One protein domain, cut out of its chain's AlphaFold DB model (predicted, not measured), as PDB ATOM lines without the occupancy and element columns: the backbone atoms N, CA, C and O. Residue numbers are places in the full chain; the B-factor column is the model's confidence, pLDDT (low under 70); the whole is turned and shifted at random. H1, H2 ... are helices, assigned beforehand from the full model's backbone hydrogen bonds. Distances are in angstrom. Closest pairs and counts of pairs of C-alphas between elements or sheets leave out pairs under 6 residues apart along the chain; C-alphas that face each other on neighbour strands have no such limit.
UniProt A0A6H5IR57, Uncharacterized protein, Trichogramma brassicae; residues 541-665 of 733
ATOM      1  N   ARG A 541     -19.274 -24.097  36.259       59.31
ATOM      2  CA  ARG A 541     -18.557 -24.894  37.269       59.31
ATOM      3  C   ARG A 541     -19.443 -25.314  38.446       59.31
ATOM      4  O   ARG A 541     -18.910 -25.759  39.454       59.31
ATOM      5  N   SER A 542     -20.767 -25.199  38.313       73.12
ATOM      6  CA  SER A 542     -21.687 -25.788  39.285       73.12
ATOM      7  C   SER A 542     -21.571 -27.312  39.261       73.12
ATOM      8  O   SER A 542     -21.462 -27.929  38.194       73.12
ATOM      9  N   ARG A 543     -21.648 -27.946  40.430       81.88
ATOM     10  CA  ARG A 543     -21.710 -29.407  40.578       81.88
ATOM     11  C   ARG A 543     -22.882 -30.003  39.792       81.88
ATOM     12  O   ARG A 543     -22.758 -31.060  39.178       81.88
ATOM     13  N   TRP A 544     -23.970 -29.247  39.701       86.00
ATOM     14  CA  TRP A 544     -25.146 -29.524  38.881       86.00
ATOM     15  C   TRP A 544     -24.823 -29.675  37.388       86.00
ATOM     16  O   TRP A 544     -25.389 -30.527  36.705       86.00
ATOM     17  N   ALA A 545     -23.911 -28.865  36.836       83.81
ATOM     18  CA  ALA A 545     -23.456 -29.022  35.451       83.81
ATOM     19  C   ALA A 545     -22.633 -30.310  35.259       83.81
ATOM     20  O   ALA A 545     -22.773 -30.973  34.231       83.81
ATOM     21  N   LEU A 546     -21.835 -30.702  36.259       85.62
ATOM     22  CA  LEU A 546     -21.058 -31.944  36.234       85.62
ATOM     23  C   LEU A 546     -21.958 -33.190  36.304       85.62
ATOM     24  O   LEU A 546     -21.764 -34.109  35.514       85.62
ATOM     25  N   TYR A 547     -22.976 -33.209  37.170       89.62
ATOM     26  CA  TYR A 547     -23.949 -34.309  37.221       89.62
ATOM     27  C   TYR A 547     -24.758 -34.445  35.921       89.62
ATOM     28  O   TYR A 547     -24.947 -35.559  35.437       89.62
ATOM     29  N   ARG A 548     -25.160 -33.328  35.295       88.69
ATOM     30  CA  ARG A 548     -25.825 -33.341  33.977       88.69
ATOM     31  C   ARG A 548     -24.916 -33.894  32.872       88.69
ATOM     32  O   ARG A 548     -25.362 -34.730  32.092       88.69
ATOM     33  N   ALA A 549     -23.641 -33.500  32.840       86.81
ATOM     34  CA  ALA A 549     -22.662 -34.052  31.897       86.81
ATOM     35  C   ALA A 549     -22.388 -35.552  32.135       86.81
ATOM     36  O   ALA A 549     -22.194 -36.308  31.186       86.81
ATOM     37  N   LEU A 550     -22.408 -35.998  33.396       88.25
ATOM     38  CA  LEU A 550     -22.238 -37.400  33.771       88.25
ATOM     39  C   LEU A 550     -23.452 -38.256  33.372       88.25
ATOM     40  O   LEU A 550     -23.267 -39.358  32.865       88.25
ATOM     41  N   GLY A 551     -24.674 -37.729  33.506       88.44
ATOM     42  CA  GLY A 551     -25.888 -38.360  32.974       88.44
ATOM     43  C   GLY A 551     -25.822 -38.542  31.455       88.44
ATOM     44  O   GLY A 551     -25.959 -39.661  30.967       88.44
ATOM     45  N   GLN A 552     -25.470 -37.482  30.720       86.81
ATOM     46  CA  GLN A 552     -25.276 -37.539  29.264       86.81
ATOM     47  C   GLN A 552     -24.195 -38.554  28.850       86.81
ATOM     48  O   GLN A 552     -24.351 -39.260  27.856       86.81
ATOM     49  N   LEU A 553     -23.107 -38.677  29.619       85.56
ATOM     50  CA  LEU A 553     -22.061 -39.672  29.365       85.56
ATOM     51  C   LEU A 553     -22.557 -41.117  29.567       85.56
ATOM     52  O   LEU A 553     -22.120 -42.011  28.845       85.56
ATOM     53  N   LEU A 554     -23.462 -41.349  30.519       86.69
ATOM     54  CA  LEU A 554     -24.077 -42.657  30.775       86.69
ATOM     55  C   LEU A 554     -25.136 -43.009  29.714       86.69
ATOM     56  O   LEU A 554     -25.183 -44.150  29.257       86.69
ATOM     57  N   GLU A 555     -25.902 -42.026  29.238       87.75
ATOM     58  CA  GLU A 555     -26.803 -42.162  28.078       87.75
ATOM     59  C   GLU A 555     -26.024 -42.530  26.804       87.75
ATOM     60  O   GLU A 555     -26.366 -43.492  26.117       87.75
ATOM     61  N   LEU A 556     -24.892 -41.864  26.545       83.31
ATOM     62  CA  LEU A 556     -23.967 -42.209  25.452       83.31
ATOM     63  C   LEU A 556     -23.298 -43.589  25.611       83.31
ATOM     64  O   LEU A 556     -22.747 -44.117  24.644       83.31
ATOM     65  N   ARG A 557     -23.343 -44.193  26.806       80.94
ATOM     66  CA  ARG A 557     -22.919 -45.582  27.067       80.94
ATOM     67  C   ARG A 557     -24.057 -46.602  26.929       80.94
ATOM     68  O   ARG A 557     -23.820 -47.786  27.154       80.94
ATOM     69  N   GLY A 558     -25.256 -46.173  26.524       81.50
ATOM     70  CA  GLY A 558     -26.404 -47.044  26.262       81.50
ATOM     71  C   GLY A 558     -27.299 -47.319  27.474       81.50
ATOM     72  O   GLY A 558     -28.143 -48.211  27.404       81.50
ATOM     73  N   LEU A 559     -27.144 -46.578  28.577       82.50
ATOM     74  CA  LEU A 559     -28.069 -46.652  29.713       82.50
ATOM     75  C   LEU A 559     -29.313 -45.788  29.418       82.50
ATOM     76  O   LEU A 559     -29.152 -44.629  29.037       82.50
ATOM     77  N   PRO A 560     -30.545 -46.308  29.590       73.75
ATOM     78  CA  PRO A 560     -31.756 -45.644  29.092       73.75
ATOM     79  C   PRO A 560     -32.113 -44.343  29.827       73.75
ATOM     80  O   PRO A 560     -32.795 -43.501  29.252       73.75
ATOM     81  N   GLU A 561     -31.649 -44.159  31.068       84.88
ATOM     82  CA  GLU A 561     -31.756 -42.902  31.820       84.88
ATOM     83  C   GLU A 561     -30.475 -42.653  32.632       84.88
ATOM     84  O   GLU A 561     -30.336 -43.079  33.783       84.88
ATOM     85  N   GLY A 562     -29.515 -41.940  32.046       87.06
ATOM     86  CA  GLY A 562     -28.213 -41.684  32.661       87.06
ATOM     87  C   GLY A 562     -28.319 -40.851  33.937       87.06
ATOM     88  O   GLY A 562     -27.639 -41.139  34.924       87.06
ATOM     89  N   ARG A 563     -29.239 -39.877  33.980       90.94
ATOM     90  CA  ARG A 563     -29.577 -39.136  35.212       90.94
ATOM     91  C   ARG A 563     -30.050 -40.047  36.349       90.94
ATOM     92  O   ARG A 563     -29.614 -39.848  37.482       90.94
ATOM     93  N   ALA A 564     -30.890 -41.048  36.072       90.81
ATOM     94  CA  ALA A 564     -31.340 -41.995  37.097       90.81
ATOM     95  C   ALA A 564     -30.155 -42.792  37.671       90.81
ATOM     96  O   ALA A 564     -30.101 -43.033  38.875       90.81
ATOM     97  N   CYS A 565     -29.157 -43.113  36.842       91.25
ATOM     98  CA  CYS A 565     -27.919 -43.738  37.302       91.25
ATOM     99  C   CYS A 565     -27.015 -42.815  38.131       91.25
ATOM    100  O   CYS A 565     -26.406 -43.287  39.093       91.25
ATOM    101  N   VAL A 566     -26.956 -41.509  37.843       92.50
ATOM    102  CA  VAL A 566     -26.264 -40.546  38.723       92.50
ATOM    103  C   VAL A 566     -26.953 -40.475  40.092       92.50
ATOM    104  O   VAL A 566     -26.276 -40.572  41.113       92.50
ATOM    105  N   LEU A 567     -28.288 -40.384  40.125       92.81
ATOM    106  CA  LEU A 567     -29.070 -40.362  41.370       92.81
ATOM    107  C   LEU A 567     -28.894 -41.657  42.184       92.81
ATOM    108  O   LEU A 567     -28.617 -41.591  43.383       92.81
ATOM    109  N   ARG A 568     -28.948 -42.827  41.531       90.81
ATOM    110  CA  ARG A 568     -28.670 -44.130  42.158       90.81
ATOM    111  C   ARG A 568     -27.273 -44.178  42.786       90.81
ATOM    112  O   ARG A 568     -27.143 -44.539  43.950       90.81
ATOM    113  N   SER A 569     -26.254 -43.726  42.055       90.69
ATOM    114  CA  SER A 569     -24.860 -43.716  42.530       90.69
ATOM    115  C   SER A 569     -24.635 -42.772  43.719       90.69
ATOM    116  O   SER A 569     -23.804 -43.049  44.579       90.69
ATOM    117  N   ILE A 570     -25.377 -41.658  43.784       91.94
ATOM    118  CA  ILE A 570     -25.366 -40.736  44.932       91.94
ATOM    119  C   ILE A 570     -26.059 -41.376  46.143       91.94
ATOM    120  O   ILE A 570     -25.522 -41.302  47.244       91.94
ATOM    121  N   CYS A 571     -27.199 -42.050  45.954       91.44
ATOM    122  CA  CYS A 571     -27.880 -42.805  47.014       91.44
ATOM    123  C   CYS A 571     -26.954 -43.871  47.630       91.44
ATOM    124  O   CYS A 571     -26.810 -43.932  48.849       91.44
ATOM    125  N   GLU A 572     -26.266 -44.653  46.796       87.50
ATOM    126  CA  GLU A 572     -25.343 -45.711  47.231       87.50
ATOM    127  C   GLU A 572     -24.114 -45.135  47.966       87.50
ATOM    128  O   GLU A 572     -23.833 -45.535  49.097       87.50
ATOM    129  N   ALA A 573     -23.443 -44.116  47.405       88.00
ATOM    130  CA  ALA A 573     -22.305 -43.435  48.047       88.00
ATOM    131  C   ALA A 573     -22.670 -42.677  49.340       88.00
ATOM    132  O   ALA A 573     -21.797 -42.383  50.165       88.00
ATOM    133  N   ALA A 574     -23.947 -42.325  49.505       87.56
ATOM    134  CA  ALA A 574     -24.493 -41.705  50.707       87.56
ATOM    135  C   ALA A 574     -24.962 -42.733  51.751       87.56
ATOM    136  O   ALA A 574     -25.025 -42.394  52.934       87.56
ATOM    137  N   HIS A 575     -25.266 -43.970  51.336       82.00
ATOM    138  CA  HIS A 575     -25.556 -45.075  52.246       82.00
ATOM    139  C   HIS A 575     -24.265 -45.664  52.829       82.00
ATOM    140  O   HIS A 575     -24.117 -45.764  54.045       82.00
ATOM    141  N   GLY A 576     -23.330 -46.054  51.959       77.75
ATOM    142  CA  GLY A 576     -22.046 -46.645  52.324       77.75
ATOM    143  C   GLY A 576     -20.889 -45.675  52.090       77.75
ATOM    144  O   GLY A 576     -20.150 -45.867  51.126       77.75
ATOM    145  N   PRO A 577     -20.702 -44.632  52.927       68.31
ATOM    146  CA  PRO A 577     -19.612 -43.683  52.741       68.31
ATOM    147  C   PRO A 577     -18.266 -44.407  52.836       68.31
ATOM    148  O   PRO A 577     -17.984 -45.095  53.820       68.31
ATOM    149  N   PHE A 578     -17.431 -44.258  51.809       70.75
ATOM    150  CA  PHE A 578     -16.272 -45.115  51.596       70.75
ATOM    151  C   PHE A 578     -15.262 -44.995  52.755       70.75
ATOM    152  O   PHE A 578     -14.588 -43.969  52.915       70.75
ATOM    153  N   ALA A 579     -15.131 -46.058  53.554       57.97
ATOM    154  CA  ALA A 579     -14.308 -46.083  54.762       57.97
ATOM    155  C   ALA A 579     -12.826 -45.802  54.458       57.97
ATOM    156  O   ALA A 579     -12.217 -46.468  53.624       57.97
ATOM    157  N   ARG A 580     -12.229 -44.820  55.151       55.75
ATOM    158  CA  ARG A 580     -10.887 -44.249  54.870       55.75
ATOM    159  C   ARG A 580      -9.692 -45.214  55.037       55.75
ATOM    160  O   ARG A 580      -8.556 -44.754  55.042       55.75
ATOM    161  N   THR A 581      -9.939 -46.502  55.247       55.50
ATOM    162  CA  THR A 581      -8.931 -47.545  55.470       55.50
ATOM    163  C   THR A 581      -8.218 -47.953  54.181       55.50
ATOM    164  O   THR A 581      -6.999 -48.077  54.193       55.50
ATOM    165  N   ALA A 582      -8.930 -48.069  53.055       56.09
ATOM    166  CA  ALA A 582      -8.300 -48.339  51.763       56.09
ATOM    167  C   ALA A 582      -7.524 -47.100  51.264       56.09
ATOM    168  O   ALA A 582      -8.099 -46.052  50.963       56.09
ATOM    169  N   GLY A 583      -6.193 -47.213  51.188       55.62
ATOM    170  CA  GLY A 583      -5.246 -46.092  51.049       55.62
ATOM    171  C   GLY A 583      -5.174 -45.374  49.688       55.62
ATOM    172  O   GLY A 583      -4.102 -44.900  49.313       55.62
ATOM    173  N   GLY A 584      -6.265 -45.296  48.920       72.00
ATOM    174  CA  GLY A 584      -6.292 -44.715  47.571       72.00
ATOM    175  C   GLY A 584      -6.867 -43.294  47.497       72.00
ATOM    176  O   GLY A 584      -7.953 -43.031  48.003       72.00
ATOM    177  N   LEU A 585      -6.207 -42.380  46.769       78.75
ATOM    178  CA  LEU A 585      -6.690 -40.999  46.553       78.75
ATOM    179  C   LEU A 585      -8.028 -40.925  45.785       78.75
ATOM    180  O   LEU A 585      -8.808 -39.994  45.988       78.75
ATOM    181  N   LEU A 586      -8.304 -41.902  44.915       77.19
ATOM    182  CA  LEU A 586      -9.530 -41.962  44.107       77.19
ATOM    183  C   LEU A 586     -10.794 -42.016  44.976       77.19
ATOM    184  O   LEU A 586     -11.814 -41.438  44.611       77.19
ATOM    185  N   GLN A 587     -10.723 -42.656  46.142       74.94
ATOM    186  CA  GLN A 587     -11.877 -42.879  47.004       74.94
ATOM    187  C   GLN A 587     -12.359 -41.594  47.718       74.94
ATOM    188  O   GLN A 587     -13.541 -41.268  47.590       74.94
ATOM    189  N   PRO A 588     -11.506 -40.791  48.395       77.06
ATOM    190  CA  PRO A 588     -11.897 -39.466  48.880       77.06
ATOM    191  C   PRO A 588     -12.402 -38.525  47.776       77.06
ATOM    192  O   PRO A 588     -13.320 -37.739  48.022       77.06
ATOM    193  N   LEU A 589     -11.845 -38.609  46.561       82.12
ATOM    194  CA  LEU A 589     -12.330 -37.849  45.404       82.12
ATOM    195  C   LEU A 589     -13.747 -38.286  45.001       82.12
ATOM    196  O   LEU A 589     -14.612 -37.431  44.818       82.12
ATOM    197  N   LEU A 590     -14.006 -39.595  44.927       82.88
ATOM    198  CA  LEU A 590     -15.316 -40.153  44.582       82.88
ATOM    199  C   LEU A 590     -16.376 -39.843  45.651       82.88
ATOM    200  O   LEU A 590     -17.480 -39.432  45.297       82.88
ATOM    201  N   GLN A 591     -16.029 -39.915  46.944       85.44
ATOM    202  CA  GLN A 591     -16.902 -39.420  48.018       85.44
ATOM    203  C   GLN A 591     -17.225 -37.936  47.813       85.44
ATOM    204  O   GLN A 591     -18.392 -37.556  47.794       85.44
ATOM    205  N   THR A 592     -16.208 -37.089  47.625       86.44
ATOM    206  CA  THR A 592     -16.389 -35.631  47.486       86.44
ATOM    207  C   THR A 592     -17.229 -35.264  46.256       86.44
ATOM    208  O   THR A 592     -17.972 -34.283  46.288       86.44
ATOM    209  N   LEU A 593     -17.151 -36.063  45.187       87.12
ATOM    210  CA  LEU A 593     -17.963 -35.935  43.978       87.12
ATOM    211  C   LEU A 593     -19.428 -36.352  44.195       87.12
ATOM    212  O   LEU A 593     -20.329 -35.648  43.741       87.12
ATOM    213  N   LEU A 594     -19.678 -37.470  44.883       89.38
ATOM    214  CA  LEU A 594     -21.020 -38.048  45.069       89.38
ATOM    215  C   LEU A 594     -21.721 -37.619  46.374       89.38
ATOM    216  O   LEU A 594     -22.799 -38.114  46.674       89.38
ATOM    217  N   THR A 595     -21.142 -36.681  47.130       87.94
ATOM    218  CA  THR A 595     -21.725 -36.109  48.362       87.94
ATOM    219  C   THR A 595     -22.182 -34.662  48.107       87.94
ATOM    220  O   THR A 595     -21.431 -33.734  48.443       87.94
ATOM    221  N   PRO A 596     -23.347 -34.406  47.468       86.19
ATOM    222  CA  PRO A 596     -23.763 -33.052  47.110       86.19
ATOM    223  C   PRO A 596     -23.834 -32.077  48.299       86.19
ATOM    224  O   PRO A 596     -23.398 -30.935  48.147       86.19
ATOM    225  N   SER A 597     -24.212 -32.502  49.513       78.94
ATOM    226  CA  SER A 597     -24.240 -31.636  50.708       78.94
ATOM    227  C   SER A 597     -22.859 -31.163  51.181       78.94
ATOM    228  O   SER A 597     -22.785 -30.375  52.123       78.94
ATOM    229  N   SER A 598     -21.758 -31.623  50.574       74.38
ATOM    230  CA  SER A 598     -20.421 -31.065  50.833       74.38
ATOM    231  C   SER A 598     -20.238 -29.650  50.266       74.38
ATOM    232  O   SER A 598     -19.323 -28.941  50.679       74.38
ATOM    233  N   THR A 599     -21.100 -29.208  49.342       66.56
ATOM    234  CA  THR A 599     -21.023 -27.889  48.700       66.56
ATOM    235  C   THR A 599     -22.099 -26.950  49.247       66.56
ATOM    236  O   THR A 599     -23.090 -26.638  48.593       66.56
ATOM    237  N   ILE A 600     -21.879 -26.500  50.485       53.53
ATOM    238  CA  ILE A 600     -22.846 -25.785  51.340       53.53
ATOM    239  C   ILE A 600     -23.409 -24.466  50.757       53.53
ATOM    240  O   ILE A 600     -24.422 -23.988  51.255       53.53
ATOM    241  N   ASN A 601     -22.808 -23.889  49.707       59.25
ATOM    242  CA  ASN A 601     -23.167 -22.561  49.178       59.25
ATOM    243  C   ASN A 601     -23.374 -22.484  47.644       59.25
ATOM    244  O   ASN A 601     -23.365 -21.381  47.097       59.25
ATOM    245  N   GLU A 602     -23.544 -23.599  46.917       69.50
ATOM    246  CA  GLU A 602     -23.900 -23.527  45.484       69.50
ATOM    247  C   GLU A 602     -25.424 -23.403  45.283       69.50
ATOM    248  O   GLU A 602     -26.160 -24.309  45.679       69.50
ATOM    249  N   PRO A 603     -25.932 -22.333  44.639       68.88
ATOM    250  CA  PRO A 603     -27.337 -22.261  44.258       68.88
ATOM    251  C   PRO A 603     -27.643 -23.262  43.134       68.88
ATOM    252  O   PRO A 603     -26.823 -23.476  42.239       68.88
ATOM    253  N   TYR A 604     -28.843 -23.842  43.152       75.12
ATOM    254  CA  TYR A 604     -29.358 -24.677  42.063       75.12
ATOM    255  C   TYR A 604     -29.449 -23.877  40.746       75.12
ATOM    256  O   TYR A 604     -29.814 -22.696  40.760       75.12
ATOM    257  N   ASP A 605     -29.124 -24.494  39.604       71.56
ATOM    258  CA  ASP A 605     -29.310 -23.863  38.287       71.56
ATOM    259  C   ASP A 605     -30.727 -24.104  37.744       71.56
ATOM    260  O   ASP A 605     -31.280 -23.242  37.061       71.56
ATOM    261  N   VAL A 606     -31.298 -25.269  38.052       76.44
ATOM    262  CA  VAL A 606     -32.637 -25.739  37.675       76.44
ATOM    263  C   VAL A 606     -33.303 -26.344  38.917       76.44
ATOM    264  O   VAL A 606     -32.621 -26.861  39.797       76.44
ATOM    265  N   HIS A 607     -34.637 -26.317  39.009       78.12
ATOM    266  CA  HIS A 607     -35.368 -26.927  40.133       78.12
ATOM    267  C   HIS A 607     -35.023 -28.419  40.323       78.12
ATOM    268  O   HIS A 607     -34.852 -28.884  41.443       78.12
ATOM    269  N   GLU A 608     -34.835 -29.113  39.201       80.25
ATOM    270  CA  GLU A 608     -34.397 -30.507  39.054       80.25
ATOM    271  C   GLU A 608     -33.013 -30.828  39.648       80.25
ATOM    272  O   GLU A 608     -32.685 -31.995  39.842       80.25
ATOM    273  N   ASP A 609     -32.186 -29.823  39.951       84.00
ATOM    274  CA  ASP A 609     -30.898 -30.050  40.616       84.00
ATOM    275  C   ASP A 609     -31.072 -30.380  42.118       84.00
ATOM    276  O   ASP A 609     -30.144 -30.865  42.768       84.00
ATOM    277  N   ARG A 610     -32.271 -30.156  42.677       86.44
ATOM    278  CA  ARG A 610     -32.630 -30.549  44.048       86.44
ATOM    279  C   ARG A 610     -32.616 -32.069  44.234       86.44
ATOM    280  O   ARG A 610     -32.214 -32.539  45.298       86.44
ATOM    281  N   ASP A 611     -32.997 -32.822  43.204       88.81
ATOM    282  CA  ASP A 611     -33.108 -34.285  43.214       88.81
ATOM    283  C   ASP A 611     -31.807 -34.967  43.669       88.81
ATOM    284  O   ASP A 611     -31.843 -35.987  44.353       88.81
ATOM    285  N   TYR A 612     -30.646 -34.393  43.332       89.75
ATOM    286  CA  TYR A 612     -29.338 -34.925  43.732       89.75
ATOM    287  C   TYR A 612     -29.107 -34.836  45.251       89.75
ATOM    288  O   TYR A 612     -28.521 -35.741  45.839       89.75
ATOM    289  N   VAL A 613     -29.589 -33.769  45.899       88.88
ATOM    290  CA  VAL A 613     -29.534 -33.609  47.365       88.88
ATOM    291  C   VAL A 613     -30.566 -34.514  48.044       88.88
ATOM    292  O   VAL A 613     -30.319 -35.038  49.129       88.88
ATOM    293  N   GLU A 614     -31.707 -34.751  47.394       89.50
ATOM    294  CA  GLU A 614     -32.728 -35.679  47.880       89.50
ATOM    295  C   GLU A 614     -32.260 -37.143  47.805       89.50
ATOM    296  O   GLU A 614     -32.400 -37.873  48.785       89.50
ATOM    297  N   ALA A 615     -31.595 -37.552  46.719       90.88
ATOM    298  CA  ALA A 615     -30.969 -38.872  46.582       90.88
ATOM    299  C   ALA A 615     -29.939 -39.156  47.693       90.88
ATOM    300  O   ALA A 615     -29.911 -40.244  48.268       90.88
ATOM    301  N   GLU A 616     -29.127 -38.156  48.046       90.69
ATOM    302  CA  GLU A 616     -28.181 -38.242  49.160       90.69
ATOM    303  C   GLU A 616     -28.891 -38.335  50.521       90.69
ATOM    304  O   GLU A 616     -28.489 -39.124  51.379       90.69
ATOM    305  N   ALA A 617     -29.958 -37.558  50.731       88.94
ATOM    306  CA  ALA A 617     -30.756 -37.622  51.952       88.94
ATOM    307  C   ALA A 617     -31.442 -38.992  52.119       88.94
ATOM    308  O   ALA A 617     -31.483 -39.520  53.231       88.94
ATOM    309  N   LEU A 618     -31.911 -39.596  51.022       89.12
ATOM    310  CA  LEU A 618     -32.463 -40.952  50.993       89.12
ATOM    311  C   LEU A 618     -31.394 -41.998  51.346       89.12
ATOM    312  O   LEU A 618     -31.633 -42.818  52.234       89.12
ATOM    313  N   GLY A 619     -30.202 -41.932  50.743       87.38
ATOM    314  CA  GLY A 619     -29.078 -42.820  51.075       87.38
ATOM    315  C   GLY A 619     -28.662 -42.731  52.549       87.38
ATOM    316  O   GLY A 619     -28.638 -43.742  53.252       87.38
ATOM    317  N   ARG A 620     -28.448 -41.511  53.066       86.12
ATOM    318  CA  ARG A 620     -28.127 -41.275  54.490       86.12
ATOM    319  C   ARG A 620     -29.246 -41.727  55.429       86.12
ATOM    320  O   ARG A 620     -28.967 -42.290  56.485       86.12
ATOM    321  N   GLY A 621     -30.507 -41.496  55.061       83.25
ATOM    322  CA  GLY A 621     -31.671 -41.940  55.827       83.25
ATOM    323  C   GLY A 621     -31.754 -43.464  55.912       83.25
ATOM    324  O   GLY A 621     -32.026 -44.011  56.980       83.25
ATOM    325  N   GLN A 622     -31.438 -44.163  54.819       78.19
ATOM    326  CA  GLN A 622     -31.350 -45.621  54.806       78.19
ATOM    327  C   GLN A 622     -30.162 -46.153  55.616       78.19
ATOM    328  O   GLN A 622     -30.334 -47.166  56.289       78.19
ATOM    329  N   ALA A 623     -29.006 -45.482  55.610       72.38
ATOM    330  CA  ALA A 623     -27.868 -45.845  56.459       72.38
ATOM    331  C   ALA A 623     -28.180 -45.660  57.951       72.38
ATOM    332  O   ALA A 623     -27.915 -46.549  58.757       72.38
ATOM    333  N   ALA A 624     -28.815 -44.544  58.322       72.75
ATOM    334  CA  ALA A 624     -29.279 -44.310  59.688       72.75
ATOM    335  C   ALA A 624     -30.323 -45.355  60.125       72.75
ATOM    336  O   ALA A 624     -30.257 -45.861  61.243       72.75
ATOM    337  N   ALA A 625     -31.246 -45.734  59.234       67.50
ATOM    338  CA  ALA A 625     -32.216 -46.799  59.488       67.50
ATOM    339  C   ALA A 625     -31.572 -48.198  59.566       67.50
ATOM    340  O   ALA A 625     -32.025 -49.027  60.350       67.50
ATOM    341  N   ALA A 626     -30.518 -48.470  58.790       63.41
ATOM    342  CA  ALA A 626     -29.754 -49.715  58.869       63.41
ATOM    343  C   ALA A 626     -28.976 -49.811  60.191       63.41
ATOM    344  O   ALA A 626     -29.073 -50.828  60.873       63.41
ATOM    345  N   ALA A 627     -28.303 -48.730  60.601       62.22
ATOM    346  CA  ALA A 627     -27.618 -48.633  61.889       62.22
ATOM    347  C   ALA A 627     -28.588 -48.748  63.082       62.22
ATOM    348  O   ALA A 627     -28.275 -49.400  64.075       62.22
ATOM    349  N   ALA A 628     -29.794 -48.178  62.978       61.19
ATOM    350  CA  ALA A 628     -30.844 -48.332  63.989       61.19
ATOM    351  C   ALA A 628     -31.446 -49.753  64.035       61.19
ATOM    352  O   ALA A 628     -31.928 -50.174  65.081       61.19
ATOM    353  N   ALA A 629     -31.400 -50.504  62.931       60.31
ATOM    354  CA  ALA A 629     -31.821 -51.907  62.864       60.31
ATOM    355  C   ALA A 629     -30.704 -52.905  63.250       60.31
ATOM    356  O   ALA A 629     -30.899 -54.121  63.169       60.31
ATOM    357  N   GLN A 630     -29.525 -52.420  63.657       53.38
ATOM    358  CA  GLN A 630     -28.308 -53.230  63.764       53.38
ATOM    359  C   GLN A 630     -28.218 -54.115  65.026       53.38
ATOM    360  O   GLN A 630     -27.192 -54.750  65.257       53.38
ATOM    361  N   GLU A 631     -29.304 -54.249  65.795       46.16
ATOM    362  CA  GLU A 631     -29.459 -55.331  66.785       46.16
ATOM    363  C   GLU A 631     -29.833 -56.688  66.145       46.16
ATOM    364  O   GLU A 631     -29.743 -57.713  66.816       46.16
ATOM    365  N   ALA A 632     -30.242 -56.730  64.863       47.97
ATOM    366  CA  ALA A 632     -30.831 -57.933  64.250       47.97
ATOM    367  C   ALA A 632     -29.932 -58.720  63.269       47.97
ATOM    368  O   ALA A 632     -29.957 -59.949  63.287       47.97
ATOM    369  N   ALA A 633     -29.165 -58.063  62.385       48.12
ATOM    370  CA  ALA A 633     -28.322 -58.756  61.396       48.12
ATOM    371  C   ALA A 633     -27.185 -57.869  60.855       48.12
ATOM    372  O   ALA A 633     -27.442 -56.882  60.172       48.12
ATOM    373  N   VAL A 634     -25.924 -58.243  61.101       46.81
ATOM    374  CA  VAL A 634     -24.745 -57.439  60.702       46.81
ATOM    375  C   VAL A 634     -24.147 -57.858  59.345       46.81
ATOM    376  O   VAL A 634     -23.471 -57.061  58.707       46.81
ATOM    377  N   ALA A 635     -24.417 -59.077  58.864       43.69
ATOM    378  CA  ALA A 635     -23.812 -59.615  57.634       43.69
ATOM    379  C   ALA A 635     -24.634 -59.394  56.344       43.69
ATOM    380  O   ALA A 635     -24.104 -59.548  55.249       43.69
ATOM    381  N   ALA A 636     -25.922 -59.049  56.454       49.00
ATOM    382  CA  ALA A 636     -26.848 -58.952  55.313       49.00
ATOM    383  C   ALA A 636     -27.129 -57.508  54.848       49.00
ATOM    384  O   ALA A 636     -27.923 -57.290  53.936       49.00
ATOM    385  N   THR A 637     -26.532 -56.504  55.495       48.97
ATOM    386  CA  THR A 637     -26.908 -55.091  55.329       48.97
ATOM    387  C   THR A 637     -26.327 -54.427  54.086       48.97
ATOM    388  O   THR A 637     -27.018 -53.603  53.500       48.97
ATOM    389  N   ALA A 638     -25.116 -54.795  53.651       47.31
ATOM    390  CA  ALA A 638     -24.487 -54.205  52.464       47.31
ATOM    391  C   ALA A 638     -25.302 -54.489  51.187       47.31
ATOM    392  O   ALA A 638     -25.800 -53.569  50.550       47.31
ATOM    393  N   THR A 639     -25.571 -55.761  50.889       50.97
ATOM    394  CA  THR A 639     -26.390 -56.153  49.728       50.97
ATOM    395  C   THR A 639     -27.845 -55.676  49.834       50.97
ATOM    396  O   THR A 639     -28.488 -55.409  48.819       50.97
ATOM    397  N   ALA A 640     -28.375 -55.515  51.053       50.81
ATOM    398  CA  ALA A 640     -29.689 -54.916  51.283       50.81
ATOM    399  C   ALA A 640     -29.714 -53.382  51.109       50.81
ATOM    400  O   ALA A 640     -30.794 -52.822  50.904       50.81
ATOM    401  N   ALA A 641     -28.569 -52.696  51.183       52.00
ATOM    402  CA  ALA A 641     -28.446 -51.269  50.892       52.00
ATOM    403  C   ALA A 641     -28.507 -51.016  49.382       52.00
ATOM    404  O   ALA A 641     -29.362 -50.255  48.920       52.00
ATOM    405  N   ASP A 642     -27.683 -51.741  48.621       61.16
ATOM    406  CA  ASP A 642     -27.646 -51.686  47.156       61.16
ATOM    407  C   ASP A 642     -29.042 -51.977  46.583       61.16
ATOM    408  O   ASP A 642     -29.583 -51.202  45.790       61.16
ATOM    409  N   ALA A 643     -29.707 -53.023  47.090       67.06
ATOM    410  CA  ALA A 643     -31.078 -53.373  46.722       67.06
ATOM    411  C   ALA A 643     -32.109 -52.257  47.003       67.06
ATOM    412  O   ALA A 643     -33.093 -52.140  46.271       67.06
ATOM    413  N   ARG A 644     -31.912 -51.415  48.029       79.06
ATOM    414  CA  ARG A 644     -32.833 -50.313  48.369       79.06
ATOM    415  C   ARG A 644     -32.623 -49.075  47.501       79.06
ATOM    416  O   ARG A 644     -33.612 -48.488  47.063       79.06
ATOM    417  N   CYS A 645     -31.382 -48.693  47.199       85.88
ATOM    418  CA  CYS A 645     -31.127 -47.635  46.215       85.88
ATOM    419  C   CYS A 645     -31.517 -48.089  44.795       85.88
ATOM    420  O   CYS A 645     -32.117 -47.317  44.048       85.88
ATOM    421  N   HIS A 646     -31.303 -49.361  44.446       85.19
ATOM    422  CA  HIS A 646     -31.783 -49.942  43.189       85.19
ATOM    423  C   HIS A 646     -33.325 -49.970  43.106       85.19
ATOM    424  O   HIS A 646     -33.878 -49.701  42.037       85.19
ATOM    425  N   ALA A 647     -34.036 -50.232  44.210       84.44
ATOM    426  CA  ALA A 647     -35.502 -50.188  44.250       84.44
ATOM    427  C   ALA A 647     -36.082 -48.765  44.106       84.44
ATOM    428  O   ALA A 647     -37.173 -48.611  43.559       84.44
ATOM    429  N   LEU A 648     -35.360 -47.730  44.557       87.00
ATOM    430  CA  LEU A 648     -35.731 -46.323  44.333       87.00
ATOM    431  C   LEU A 648     -35.474 -45.863  42.890       87.00
ATOM    432  O   LEU A 648     -36.240 -45.062  42.357       87.00
ATOM    433  N   TYR A 649     -34.426 -46.384  42.246       88.69
ATOM    434  CA  TYR A 649     -34.013 -46.000  40.892       88.69
ATOM    435  C   TYR A 649     -34.031 -47.192  39.911       88.69
ATOM    436  O   TYR A 649     -33.014 -47.480  39.274       88.69
ATOM    437  N   PRO A 650     -35.180 -47.877  39.719       85.44
ATOM    438  CA  PRO A 650     -35.264 -49.132  38.959       85.44
ATOM    439  C   PRO A 650     -34.989 -48.970  37.457       85.44
ATOM    440  O   PRO A 650     -34.773 -49.957  36.760       85.44
ATOM    441  N   ARG A 651     -34.979 -47.731  36.945       85.06
ATOM    442  CA  ARG A 651     -34.599 -47.408  35.560       85.06
ATOM    443  C   ARG A 651     -33.081 -47.402  35.333       85.06
ATOM    444  O   ARG A 651     -32.648 -47.350  34.185       85.06
ATOM    445  N   CYS A 652     -32.278 -47.498  36.397       87.25
ATOM    446  CA  CYS A 652     -30.835 -47.692  36.308       87.25
ATOM    447  C   CYS A 652     -30.430 -49.142  36.654       87.25
ATOM    448  O   CYS A 652     -30.410 -49.495  37.838       87.25
ATOM    449  N   PRO A 653     -30.040 -49.972  35.667       79.44
ATOM    450  CA  PRO A 653     -29.605 -51.345  35.928       79.44
ATOM    451  C   PRO A 653     -28.195 -51.428  36.537       79.44
ATOM    452  O   PRO A 653     -27.919 -52.351  37.293       79.44
ATOM    453  N   VAL A 654     -27.306 -50.476  36.227       82.25
ATOM    454  CA  VAL A 654     -25.894 -50.480  36.647       82.25
ATOM    455  C   VAL A 654     -25.491 -49.066  37.050       82.25
ATOM    456  O   VAL A 654     -25.536 -48.154  36.223       82.25
ATOM    457  N   SER A 655     -25.114 -48.869  38.312       82.75
ATOM    458  CA  SER A 655     -24.642 -47.582  38.823       82.75
ATOM    459  C   SER A 655     -23.189 -47.296  38.419       82.75
ATOM    460  O   SER A 655     -22.470 -48.143  37.885       82.75
ATOM    461  N   ILE A 656     -22.719 -46.077  38.693       82.44
ATOM    462  CA  ILE A 656     -21.309 -45.709  38.511       82.44
ATOM    463  C   ILE A 656     -20.416 -46.528  39.458       82.44
ATOM    464  O   ILE A 656     -19.265 -46.792  39.127       82.44
ATOM    465  N   LEU A 657     -20.935 -46.934  40.622       78.75
ATOM    466  CA  LEU A 657     -20.193 -47.691  41.632       78.75
ATOM    467  C   LEU A 657     -20.122 -49.180  41.288       78.75
ATOM    468  O   LEU A 657     -19.049 -49.768  41.421       78.75
ATOM    469  N   ASP A 658     -21.208 -49.746  40.749       74.75
ATOM    470  CA  ASP A 658     -21.246 -51.118  40.216       74.75
ATOM    471  C   ASP A 658     -20.114 -51.361  39.200       74.75
ATOM    472  O   ASP A 658     -19.480 -52.415  39.184       74.75
ATOM    473  N   ALA A 659     -19.802 -50.354  38.375       67.88
ATOM    474  CA  ALA A 659     -18.716 -50.420  37.398       67.88
ATOM    475  C   ALA A 659     -17.310 -50.510  38.033       67.88
ATOM    476  O   ALA A 659     -16.399 -51.041  37.400       67.88
ATOM    477  N   PHE A 660     -17.117 -50.030  39.267       62.03
ATOM    478  CA  PHE A 660     -15.853 -50.168  40.002       62.03
ATOM    479  C   PHE A 660     -15.808 -51.447  40.850       62.03
ATOM    480  O   PHE A 660     -14.758 -52.088  40.924       62.03
ATOM    481  N   THR A 661     -16.924 -51.874  41.451       60.31
ATOM    482  CA  THR A 661     -16.980 -53.121  42.238       60.31
ATOM    483  C   THR A 661     -16.875 -54.365  41.350       60.31
ATOM    484  O   THR A 661     -16.165 -55.310  41.703       60.31
ATOM    485  N   ALA A 662     -17.465 -54.346  40.149       50.00
ATOM    486  CA  ALA A 662     -17.368 -55.434  39.172       50.00
ATOM    487  C   ALA A 662     -15.934 -55.705  38.673       50.00
ATOM    488  O   ALA A 662     -15.630 -56.829  38.270       50.00
ATOM    489  N   VAL A 663     -15.041 -54.709  38.715       44.62
ATOM    490  CA  VAL A 663     -13.611 -54.878  38.390       44.62
ATOM    491  C   VAL A 663     -12.874 -55.610  39.519       44.62
ATOM    492  O   VAL A 663     -12.027 -56.457  39.251       44.62
ATOM    493  N   VAL A 664     -13.235 -55.359  40.782       41.62
ATOM    494  CA  VAL A 664     -12.638 -56.044  41.947       41.62
ATOM    495  C   VAL A 664     -13.127 -57.495  42.061       41.62
ATOM    496  O   VAL A 664     -12.352 -58.384  42.414       41.62
ATOM    497  N   ALA A 665     -14.388 -57.762  41.704       36.12
ATOM    498  CA  ALA A 665     -14.970 -59.106  41.719       36.12
ATOM    499  C   ALA A 665     -14.390 -60.058  40.649       36.12
ATOM    500  O   ALA A 665     -14.533 -61.275  40.765       36.12
TER     501      ALA A 665
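What this domain is: This is residues 541 to 665 of the 733 residues of an uncharacterized protein of Trichogramma brassicae (UniProt A0A6H5IR57). H2 is the core; H4 and H5 run roughly alongside it in a three-helix bundle, H1 packs steeply on its beginning, H3 on its later part, and residues 659 to 665 stick out. The 125 printed residues hold six named helices, H1 to H6, and no named strand: all helix, compact, radius of gyration of the C-alphas 14.6 A, spans 42 by 33 by 31 A.

How they stand to each other: H1, residues 543 to 555, touches H2, residues 562 to 575, at 562 to 566 alone; closest C-alphas Gly 551 and Gly 562, 4.1 A. H3, residues 586 to 594, touches H2; closest C-alphas Ile 570 and Leu 594, 5.1 A. H4, residues 607 to 628, touches H2; closest C-alphas Cys 571 and Gly 619, 4.2 A. H5, residues 637 to 648, makes a hairpin with H4; closest C-alphas Ala 626 and Thr 637, 7.0 A. H6, residues 658 to 664, touches no helix. Every O i to N i+4 pair is within hydrogen-bond range in H1, H2, H3 and H5, 15 of 18 in H4, 1 of 3 in H6, beside 3 of 4 O i to N i+3.

Where its parts are: H1 begins at C-alpha 543 (-21.710, -29.407, 40.578); H4 is 32.4 A long; H6 ends at C-alpha 664 (-12.638, -56.044, 41.947).

The domain as a whole: The printed part has no cut; H3 to H4 is a long link; 38 residues are under pLDDT 70.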